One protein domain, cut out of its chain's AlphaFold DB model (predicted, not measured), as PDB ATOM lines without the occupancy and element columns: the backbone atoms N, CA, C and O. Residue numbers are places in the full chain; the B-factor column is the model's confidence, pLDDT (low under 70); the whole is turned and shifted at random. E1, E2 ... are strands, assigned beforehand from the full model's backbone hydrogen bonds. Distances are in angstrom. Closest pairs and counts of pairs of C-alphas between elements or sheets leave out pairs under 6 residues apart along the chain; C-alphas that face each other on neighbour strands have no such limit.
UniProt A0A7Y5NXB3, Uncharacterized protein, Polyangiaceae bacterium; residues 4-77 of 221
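What this domain is: This is residues 4 to 77 of the 221 residues of an uncharacterized protein of Polyangiaceae bacterium (UniProt A0A7Y5NXB3). With little regular structure, this is a small sheet of two hairpins, E1 with E2 and E3 with E4, strongly twisted and curled like part of a barrel, with a long looping stretch, residues 24 to 57, between the hairpins. The 74 printed residues include four named strands, E1 to E4 along the chain; the sheet's order is E2 E1 E3 E4, antiparallel. The class is all strand, with 26 residues in strands; the whole is compact, radius of gyration of the C-alphas 11.8 A, spanning 32 by 29 by 21 A.

Where its parts are: E1, residues 4 to 12, begins at C-alpha 4 (130.330, 116.167, 97.038) and measures 22.0 A. E2 is residues 18 to 23, E3 58 to 62, and E4 68 to 73, ending at C-alpha 73 (129.421, 108.023, 90.428).

How they stand to each other: E1 bends by 70 degrees at residue 8; its residues 4 to 6 pair with E3, 6 to 12 with E2. Within hydrogen-bond range are N 8 and O 21, 2.8 A, N 59 and O 5, 2.9 A, and N 60 and O 71, 2.9 A. Edge strands E2 and E4 are apart.

The domain as a whole: The printed part has no cut. The link E2 to E3 is long. pLDDT is under 70 at residues 27 to 34, 40 to 45 and 65 to 66.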
ATOM      1  N   LYS A   4     129.579 116.871  98.086       83.00
ATOM      2  CA  LYS A   4     130.330 116.167  97.038       83.00
ATOM      3  C   LYS A   4     131.803 116.035  97.444       83.00
ATOM      4  O   LYS A   4     132.428 117.027  97.822       83.00
ATOM      5  N   ARG A   5     132.368 114.831  97.322       84.75
ATOM      6  CA  ARG A   5     133.798 114.552  97.555       84.75
ATOM      7  C   ARG A   5     134.364 113.603  96.504       84.75
ATOM      8  O   ARG A   5     133.625 112.769  95.983       84.75
ATOM      9  N   ASP A   6     135.663 113.716  96.249       84.56
ATOM     10  CA  ASP A   6     136.393 112.780  95.395       84.56
ATOM     11  C   ASP A   6     136.818 111.554  96.204       84.56
ATOM     12  O   ASP A   6     137.125 111.652  97.397       84.56
ATOM     13  N   ILE A   7     136.858 110.400  95.543       84.88
ATOM     14  CA  ILE A   7     137.294 109.130  96.119       84.88
ATOM     15  C   ILE A   7     138.761 108.912  95.749       84.88
ATOM     16  O   ILE A   7     139.083 108.650  94.593       84.88
ATOM     17  N   LEU A   8     139.653 109.004  96.735       84.06
ATOM     18  CA  LEU A   8     141.103 108.889  96.551       84.06
ATOM     19  C   LEU A   8     141.584 107.434  96.538       84.06
ATOM     20  O   LEU A   8     142.525 107.081  95.833       84.06
ATOM     21  N   SER A   9     140.944 106.580  97.332       82.25
ATOM     22  CA  SER A   9     141.200 105.141  97.358       82.25
ATOM     23  C   SER A   9     139.980 104.382  97.870       82.25
ATOM     24  O   SER A   9     139.099 104.953  98.516       82.25
ATOM     25  N   SER A  10     139.941 103.084  97.572       84.31
ATOM     26  CA  SER A  10     138.917 102.157  98.041       84.31
ATOM     27  C   SER A  10     139.543 100.816  98.432       84.31
ATOM     28  O   SER A  10     140.405 100.274  97.730       84.31
ATOM     29  N   GLU A  11     139.082 100.240  99.536       84.56
ATOM     30  CA  GLU A  11     139.526  98.945 100.051       84.56
ATOM     31  C   GLU A  11     138.348  98.114 100.557       84.56
ATOM     32  O   GLU A  11     137.293  98.650 100.892       84.56
ATOM     33  N   LEU A  12     138.524  96.793 100.569       83.56
ATOM     34  CA  LEU A  12     137.618  95.885 101.261       83.56
ATOM     35  C   LEU A  12     138.232  95.620 102.633       83.56
ATOM     36  O   LEU A  12     139.335  95.083 102.718       83.56
ATOM     37  N   SER A  13     137.550  96.039 103.691       83.19
ATOM     38  CA  SER A  13     138.013  95.801 105.056       83.19
ATOM     39  C   SER A  13     137.867  94.319 105.442       83.19
ATOM     40  O   SER A  13     136.988  93.633 104.914       83.19
ATOM     41  N   PRO A  14     138.630  93.823 106.436       83.19
ATOM     42  CA  PRO A  14     138.472  92.460 106.958       83.19
ATOM     43  C   PRO A  14     137.075  92.138 107.514       83.19
ATOM     44  O   PRO A  14     136.748  90.976 107.719       83.19
ATOM     45  N   LYS A  15     136.246  93.161 107.765       81.06
ATOM     46  CA  LYS A  15     134.860  93.029 108.240       81.06
ATOM     47  C   LYS A  15     133.827  92.992 107.103       81.06
ATOM     48  O   LYS A  15     132.635  93.040 107.374       81.06
ATOM     49  N   GLY A  16     134.264  92.956 105.841       76.44
ATOM     50  CA  GLY A  16     133.385  92.919 104.668       76.44
ATOM     51  C   GLY A  16     132.842  94.280 104.214       76.44
ATOM     52  O   GLY A  16     132.099  94.346 103.241       76.44
ATOM     53  N   GLU A  17     133.221  95.382 104.868       80.19
ATOM     54  CA  GLU A  17     132.815  96.731 104.453       80.19
ATOM     55  C   GLU A  17     133.740  97.273 103.357       80.19
ATOM     56  O   GLU A  17     134.966  97.199 103.493       80.19
ATOM     57  N   ILE A  18     133.167  97.901 102.326       81.81
ATOM     58  CA  ILE A  18     133.927  98.750 101.403       81.81
ATOM     59  C   ILE A  18     134.181 100.085 102.096       81.81
ATOM     60  O   ILE A  18     133.244 100.808 102.444       81.81
ATOM     61  N   ARG A  19     135.456 100.422 102.271       82.25
ATOM     62  CA  ARG A  19     135.890 101.680 102.875       82.25
ATOM     63  C   ARG A  19     136.595 102.538 101.847       82.25
ATOM     64  O   ARG A  19     137.347 102.032 101.012       82.25
ATOM     65  N   ILE A  20     136.336 103.839 101.900       83.06
ATOM     66  CA  ILE A  20     136.925 104.805 100.981       83.06
ATOM     67  C   ILE A  20     137.620 105.945 101.711       83.06
ATOM     68  O   ILE A  20     137.205 106.379 102.787       83.06
ATOM     69  N   LYS A  21     138.689 106.445 101.092       83.75
ATOM     70  CA  LYS A  21     139.352 107.681 101.497       83.75
ATOM     71  C   LYS A  21     138.818 108.819 100.644       83.75
ATOM     72  O   LYS A  21     138.908 108.759  99.419       83.75
ATOM     73  N   LEU A  22     138.265 109.838 101.289       84.94
ATOM     74  CA  LEU A  22     137.713 111.005 100.609       84.94
ATOM     75  C   LEU A  22     138.761 112.115 100.484       84.94
ATOM     76  O   LEU A  22     139.762 112.102 101.198       84.94
ATOM     77  N   GLY A  23     138.535 113.079  99.591       82.25
ATOM     78  CA  GLY A  23     139.378 114.270  99.461       82.25
ATOM     79  C   GLY A  23     139.000 115.175  98.293       82.25
ATOM     80  O   GLY A  23     137.886 115.102  97.774       82.25
ATOM     81  N   ASN A  24     139.938 116.048  97.924       80.75
ATOM     82  CA  ASN A  24     139.950 116.795  96.669       80.75
ATOM     83  C   ASN A  24     141.160 116.296  95.874       80.75
ATOM     84  O   ASN A  24     142.285 116.428  96.359       80.75
ATOM     85  N   SER A  25     140.956 115.705  94.695       72.88
ATOM     86  CA  SER A  25     142.073 115.171  93.900       72.88
ATOM     87  C   SER A  25     142.991 116.260  93.335       72.88
ATOM     88  O   SER A  25     144.105 115.956  92.921       72.88
ATOM     89  N   ASN A  26     142.541 117.520  93.342       70.19
ATOM     90  CA  ASN A  26     143.193 118.651  92.684       70.19
ATOM     91  C   ASN A  26     143.745 119.706  93.669       70.19
ATOM     92  O   ASN A  26     144.302 120.703  93.217       70.19
ATOM     93  N   ALA A  27     143.594 119.539  94.992       60.22
ATOM     94  CA  ALA A  27     144.033 120.534  95.983       60.22
ATOM     95  C   ALA A  27     144.736 119.925  97.210       60.22
ATOM     96  O   ALA A  27     144.290 118.930  97.778       60.22
ATOM     97  N   GLN A  28     145.792 120.601  97.676       43.59
ATOM     98  CA  GLN A  28     146.508 120.339  98.933       43.59
ATOM     99  C   GLN A  28     145.772 120.921 100.166       43.59
ATOM    100  O   GLN A  28     146.324 121.759 100.870       43.59
ATOM    101  N   SER A  29     144.508 120.562 100.415       42.31
ATOM    102  CA  SER A  29     143.775 120.711 101.708       42.31
ATOM    103  C   SER A  29     142.261 120.552 101.473       42.31
ATOM    104  O   SER A  29     141.779 120.753 100.364       42.31
ATOM    105  N   ALA A  30     141.402 120.181 102.424       44.44
ATOM    106  CA  ALA A  30     141.536 119.886 103.849       44.44
ATOM    107  C   ALA A  30     141.461 118.371 104.120       44.44
ATOM    108  O   ALA A  30     141.007 117.609 103.267       44.44
ATOM    109  N   ALA A  31     141.898 117.945 105.310       50.72
ATOM    110  CA  ALA A  31     141.867 116.558 105.768       50.72
ATOM    111  C   ALA A  31     140.441 115.986 105.702       50.72
ATOM    112  O   ALA A  31     139.628 116.157 106.606       50.72
ATOM    113  N   ALA A  32     140.119 115.332 104.594       59.38
ATOM    114  CA  ALA A  32     138.894 114.573 104.481       59.38
ATOM    115  C   ALA A  32     139.022 113.295 105.330       59.38
ATOM    116  O   ALA A  32     140.123 112.742 105.448       59.38
ATOM    117  N   PRO A  33     137.921 112.842 105.955       62.72
ATOM    118  CA  PRO A  33     137.952 111.677 106.818       62.72
ATOM    119  C   PRO A  33     138.490 110.468 106.054       62.72
ATOM    120  O   PRO A  33     138.114 110.201 104.907       62.72
ATOM    121  N   GLN A  34     139.413 109.757 106.696       67.62
ATOM    122  CA  GLN A  34     139.935 108.504 106.175       67.62
ATOM    123  C   GLN A  34     138.997 107.372 106.597       67.62
ATOM    124  O   GLN A  34     138.461 107.393 107.703       67.62
ATOM    125  N   ASN A  35     138.832 106.379 105.725       72.44
ATOM    126  CA  ASN A  35     138.133 105.123 106.013       72.44
ATOM    127  C   ASN A  35     136.622 105.267 106.267       72.44
ATOM    128  O   ASN A  35     136.091 104.746 107.247       72.44
ATOM    129  N   VAL A  36     135.929 105.938 105.348       79.62
ATOM    130  CA  VAL A  36     134.471 106.118 105.365       79.62
ATOM    131  C   VAL A  36     133.776 104.881 104.771       79.62
ATOM    132  O   VAL A  36     134.152 104.471 103.668       79.62
ATOM    133  N   PRO A  37     132.775 104.274 105.438       74.81
ATOM    134  CA  PRO A  37     132.031 103.143 104.887       74.81
ATOM    135  C   PRO A  37     131.076 103.577 103.763       74.81
ATOM    136  O   PRO A  37     130.378 104.594 103.865       74.81
ATOM    137  N   VAL A  38     131.019 102.773 102.700       75.56
ATOM    138  CA  VAL A  38     130.054 102.926 101.602       75.56
ATOM    139  C   VAL A  38     128.834 102.063 101.879       75.56
ATOM    140  O   VAL A  38     128.959 100.850 102.033       75.56
ATOM    141  N   TYR A  39     127.658 102.684 101.926       70.44
ATOM    142  CA  TYR A  39     126.397 101.965 102.062       70.44
ATOM    143  C   TYR A  39     125.877 101.652 100.659       70.44
ATOM    144  O   TYR A  39     125.624 102.557  99.864       70.44
ATOM    145  N   GLY A  40     125.783 100.362 100.345       64.56
ATOM    146  CA  GLY A  40     125.121  99.874  99.141       64.56
ATOM    147  C   GLY A  40     123.616  99.730  99.353       64.56
ATOM    148  O   GLY A  40     123.122  99.774 100.481       64.56
ATOM    149  N   ILE A  41     122.890  99.531  98.257       62.00
ATOM    150  CA  ILE A  41     121.544  98.951  98.320       62.00
ATOM    151  C   ILE A  41     121.678  97.472  98.721       62.00
ATOM    152  O   ILE A  41     122.687  96.845  98.395       62.00
ATOM    153  N   ASP A  42     120.700  96.934  99.449       55.91
ATOM    154  CA  ASP A  42     120.719  95.556  99.962       55.91
ATOM    155  C   ASP A  42     121.104  94.539  98.865       55.91
ATOM    156  O   ASP A  42     120.490  94.493  97.799       55.91
ATOM    157  N   GLY A  43     122.184  93.783  99.093       53.34
ATOM    158  CA  GLY A  43     122.738  92.812  98.139       53.34
ATOM    159  C   GLY A  43     123.609  93.364  96.995       53.34
ATOM    160  O   GLY A  43     124.173  92.570  96.241       53.34
ATOM    161  N   PHE A  44     123.785  94.683  96.850       67.88
ATOM    162  CA  PHE A  44     124.631  95.284  95.809       67.88
ATOM    163  C   PHE A  44     125.945  95.828  96.379       67.88
ATOM    164  O   PHE A  44     125.979  96.818  97.116       67.88
ATOM    165  N   TYR A  45     127.054  95.219  95.963       67.00
ATOM    166  CA  TYR A  45     128.402  95.638  96.334       67.00
ATOM    167  C   TYR A  45     129.107  96.267  95.132       67.00
ATOM    168  O   TYR A  45     129.469  95.579  94.180       67.00
ATOM    169  N   SER A  46     129.348  97.580  95.184       77.56
ATOM    170  CA  SER A  46     130.133  98.291  94.167       77.56
ATOM    171  C   SER A  46     131.331  98.989  94.794       77.56
ATOM    172  O   SER A  46     131.176  99.889  95.620       77.56
ATOM    173  N   LYS A  47     132.535  98.603  94.370       83.12
ATOM    174  CA  LYS A  47     133.782  99.256  94.775       83.12
ATOM    175  C   LYS A  47     134.167 100.320  93.738       83.12
ATOM    176  O   LYS A  47     134.411  99.959  92.588       83.12
ATOM    177  N   PRO A  48     134.267 101.609  94.109       85.38
ATOM    178  CA  PRO A  48     134.682 102.652  93.175       85.38
ATOM    179  C   PRO A  48     136.098 102.421  92.638       85.38
ATOM    180  O   PRO A  48     136.991 101.996  93.383       85.38
ATOM    181  N   ASN A  49     136.312 102.747  91.361       86.38
ATOM    182  CA  ASN A  49     137.628 102.681  90.724       86.38
ATOM    183  C   ASN A  49     138.600 103.671  91.377       86.38
ATOM    184  O   ASN A  49     138.222 104.800  91.702       86.38
ATOM    185  N   LYS A  50     139.877 103.287  91.477       86.38
ATOM    186  CA  LYS A  50     140.946 104.201  91.904       86.38
ATOM    187  C   LYS A  50     141.038 105.423  90.967       86.38
ATOM    188  O   LYS A  50     140.662 105.314  89.792       86.38
ATOM    189  N   PRO A  51     141.525 106.576  91.452       87.38
ATOM    190  CA  PRO A  51     141.902 107.690  90.588       87.38
ATOM    191  C   PRO A  51     142.919 107.279  89.518       87.38
ATOM    192  O   PRO A  51     143.738 106.388  89.741       87.38
ATOM    193  N   ASP A  52     142.860 107.942  88.370       88.06
ATOM    194  CA  ASP A  52     143.826 107.844  87.274       88.06
ATOM    195  C   ASP A  52     143.959 109.204  86.566       88.06
ATOM    196  O   ASP A  52     143.391 110.205  87.004       88.06
ATOM    197  N   ALA A  53     144.704 109.249  85.459       87.75
ATOM    198  CA  ALA A  53     144.917 110.471  84.685       87.75
ATOM    199  C   ALA A  53     143.622 111.084  84.112       87.75
ATOM    200  O   ALA A  53     143.594 112.279  83.831       87.75
ATOM    201  N   LYS A  54     142.542 110.298  83.957       86.25
ATOM    202  CA  LYS A  54     141.232 110.791  83.496       86.25
ATOM    203  C   LYS A  54     140.372 111.336  84.650       86.25
ATOM    204  O   LYS A  54     139.262 111.809  84.408       86.25
ATOM    205  N   GLY A  55     140.844 111.255  85.897       87.06
ATOM    206  CA  GLY A  55     140.178 111.788  87.086       87.06
ATOM    207  C   GLY A  55     139.843 110.721  88.126       87.06
ATOM    208  O   GLY A  55     140.504 109.690  88.237       87.06
ATOM    209  N   SER A  56     138.805 110.971  88.923       88.00
ATOM    210  CA  SER A  56     138.381 110.113  90.033       88.00
ATOM    211  C   SER A  56     136.862 109.914  90.042       88.00
ATOM    212  O   SER A  56     136.102 110.690  89.456       88.00
ATOM    213  N   ALA A  57     136.409 108.848  90.704       89.38
ATOM    214  CA  ALA A  57     135.006 108.726  91.072       89.38
ATOM    215  C   ALA A  57     134.685 109.730  92.189       89.38
ATOM    216  O   ALA A  57     135.539 110.030  93.024       89.38
ATOM    217  N   PHE A  58     133.445 110.201  92.242       86.75
ATOM    218  CA  PHE A  58     132.959 111.070  93.310       86.75
ATOM    219  C   PHE A  58     131.801 110.419  94.056       86.75
ATOM    220  O   PHE A  58     131.136 109.512  93.552       86.75
ATOM    221  N   CYS A  59     131.534 110.905  95.261       86.75
ATOM    222  CA  CYS A  59     130.439 110.432  96.092       86.75
ATOM    223  C   CYS A  59     129.618 111.564  96.705       86.75
ATOM    224  O   CYS A  59     130.093 112.694  96.855       86.75
ATOM    225  N   LEU A  60     128.400 111.218  97.119       85.31
ATOM    226  CA  LEU A  60     127.604 112.011  98.047       85.31
ATOM    227  C   LEU A  60     127.887 111.526  99.466       85.31
ATOM    228  O   LEU A  60     127.625 110.368  99.801       85.31
ATOM    229  N   TYR A  61     128.450 112.420 100.271       84.38
ATOM    230  CA  TYR A  61     128.861 112.154 101.642       84.38
ATOM    231  C   TYR A  61     127.998 112.949 102.626       84.38
ATOM    232  O   TYR A  61     127.829 114.160 102.459       84.38
ATOM    233  N   ASP A  62     127.479 112.279 103.655       84.38
ATOM    234  CA  ASP A  62     126.872 112.921 104.822       84.38
ATOM    235  C   ASP A  62     127.930 113.095 105.924       84.38
ATOM    236  O   ASP A  62     128.378 112.099 106.500       84.38
ATOM    237  N   PRO A  63     128.341 114.337 106.233       77.62
ATOM    238  CA  PRO A  63     129.319 114.622 107.274       77.62
ATOM    239  C   PRO A  63     128.766 114.492 108.700       77.62
ATOM    240  O   PRO A  63     129.546 114.616 109.641       77.62
ATOM    241  N   SER A  64     127.458 114.296 108.894       75.81
ATOM    242  CA  SER A  64     126.850 114.285 110.227       75.81
ATOM    243  C   SER A  64     126.936 112.915 110.918       75.81
ATOM    244  O   SER A  64     126.728 111.867 110.306       75.81
ATOM    245  N   GLY A  65     127.258 112.927 112.219       69.12
ATOM    246  CA  GLY A  65     127.222 111.776 113.132       69.12
ATOM    247  C   GLY A  65     128.132 110.603 112.754       69.12
ATOM    248  O   GLY A  65     129.203 110.430 113.323       69.12
ATOM    249  N   SER A  66     127.679 109.776 111.813       66.19
ATOM    250  CA  SER A  66     128.291 108.489 111.453       66.19
ATOM    251  C   SER A  66     129.154 108.515 110.188       66.19
ATOM    252  O   SER A  66     129.781 107.501 109.898       66.19
ATOM    253  N   GLY A  67     129.194 109.639 109.456       71.38
ATOM    254  CA  GLY A  67     130.058 109.835 108.288       71.38
ATOM    255  C   GLY A  67     129.843 108.770 107.212       71.38
ATOM    256  O   GLY A  67     130.586 107.797 107.163       71.38
ATOM    257  N   ARG A  68     128.832 108.924 106.348       76.62
ATOM    258  CA  ARG A  68     128.432 107.864 105.400       76.62
ATOM    259  C   ARG A  68     128.445 108.319 103.956       76.62
ATOM    260  O   ARG A  68     128.109 109.459 103.643       76.62
ATOM    261  N   VAL A  69     128.779 107.388 103.070       79.94
ATOM    262  CA  VAL A  69     128.617 107.555 101.626       79.94
ATOM    263  C   VAL A  69     127.338 106.858 101.198       79.94
ATOM    264  O   VAL A  69     127.189 105.658 101.417       79.94
ATOM    265  N   VAL A  70     126.435 107.625 100.591       79.44
ATOM    266  CA  VAL A  70     125.092 107.159 100.198       79.44
ATOM    267  C   VAL A  70     124.953 106.930  98.692       79.44
ATOM    268  O   VAL A  70     123.996 106.308  98.250       79.44
ATOM    269  N   ALA A  71     125.902 107.433  97.896       80.44
ATOM    270  CA  ALA A  71     125.988 107.177  96.462       80.44
ATOM    271  C   ALA A  71     127.397 107.481  95.938       80.44
ATOM    272  O   ALA A  71     128.063 108.393  96.437       80.44
ATOM    273  N   SER A  72     127.819 106.780  94.885       85.31
ATOM    274  CA  SER A  72     129.039 107.077  94.129       85.31
ATOM    275  C   SER A  72     128.773 107.084  92.627       85.31
ATOM    276  O   SER A  72     127.977 106.284  92.142       85.31
ATOM    277  N   LYS A  73     129.470 107.947  91.889       86.06
ATOM    278  CA  LYS A  73     129.421 108.023  90.428       86.06
ATOM    279  C   LYS A  73     130.825 108.208  89.866       86.06
ATOM    280  O   LYS A  73     131.635 108.955  90.408       86.06
ATOM    281  N   ASP A  74     131.096 107.533  88.758       88.88
ATOM    282  CA  ASP A  74     132.353 107.640  88.028       88.88
ATOM    283  C   ASP A  74     132.073 108.130  86.605       88.88
ATOM    284  O   ASP A  74     131.576 107.383  85.762       88.88
ATOM    285  N   ASN A  75     132.373 109.403  86.337       87.38
ATOM    286  CA  ASN A  75     132.142 109.998  85.018       87.38
ATOM    287  C   ASN A  75     133.031 109.385  83.935       87.38
ATOM    288  O   ASN A  75     132.682 109.464  82.761       87.38
ATOM    289  N   ARG A  76     134.132 108.720  84.306       88.56
ATOM    290  CA  ARG A  76     134.991 108.014  83.346       88.56
ATOM    291  C   ARG A  76     134.266 106.841  82.690       88.56
ATOM    292  O   ARG A  76     134.702 106.376  81.652       88.56
ATOM    293  N   LEU A  77     133.163 106.364  83.275       87.81
ATOM    294  CA  LEU A  77     132.378 105.274  82.702       87.81
ATOM    295  C   LEU A  77     131.369 105.735  81.640       87.81
ATOM    296  O   LEU A  77     130.783 104.891  80.968       87.81
TER     297      LEU A  77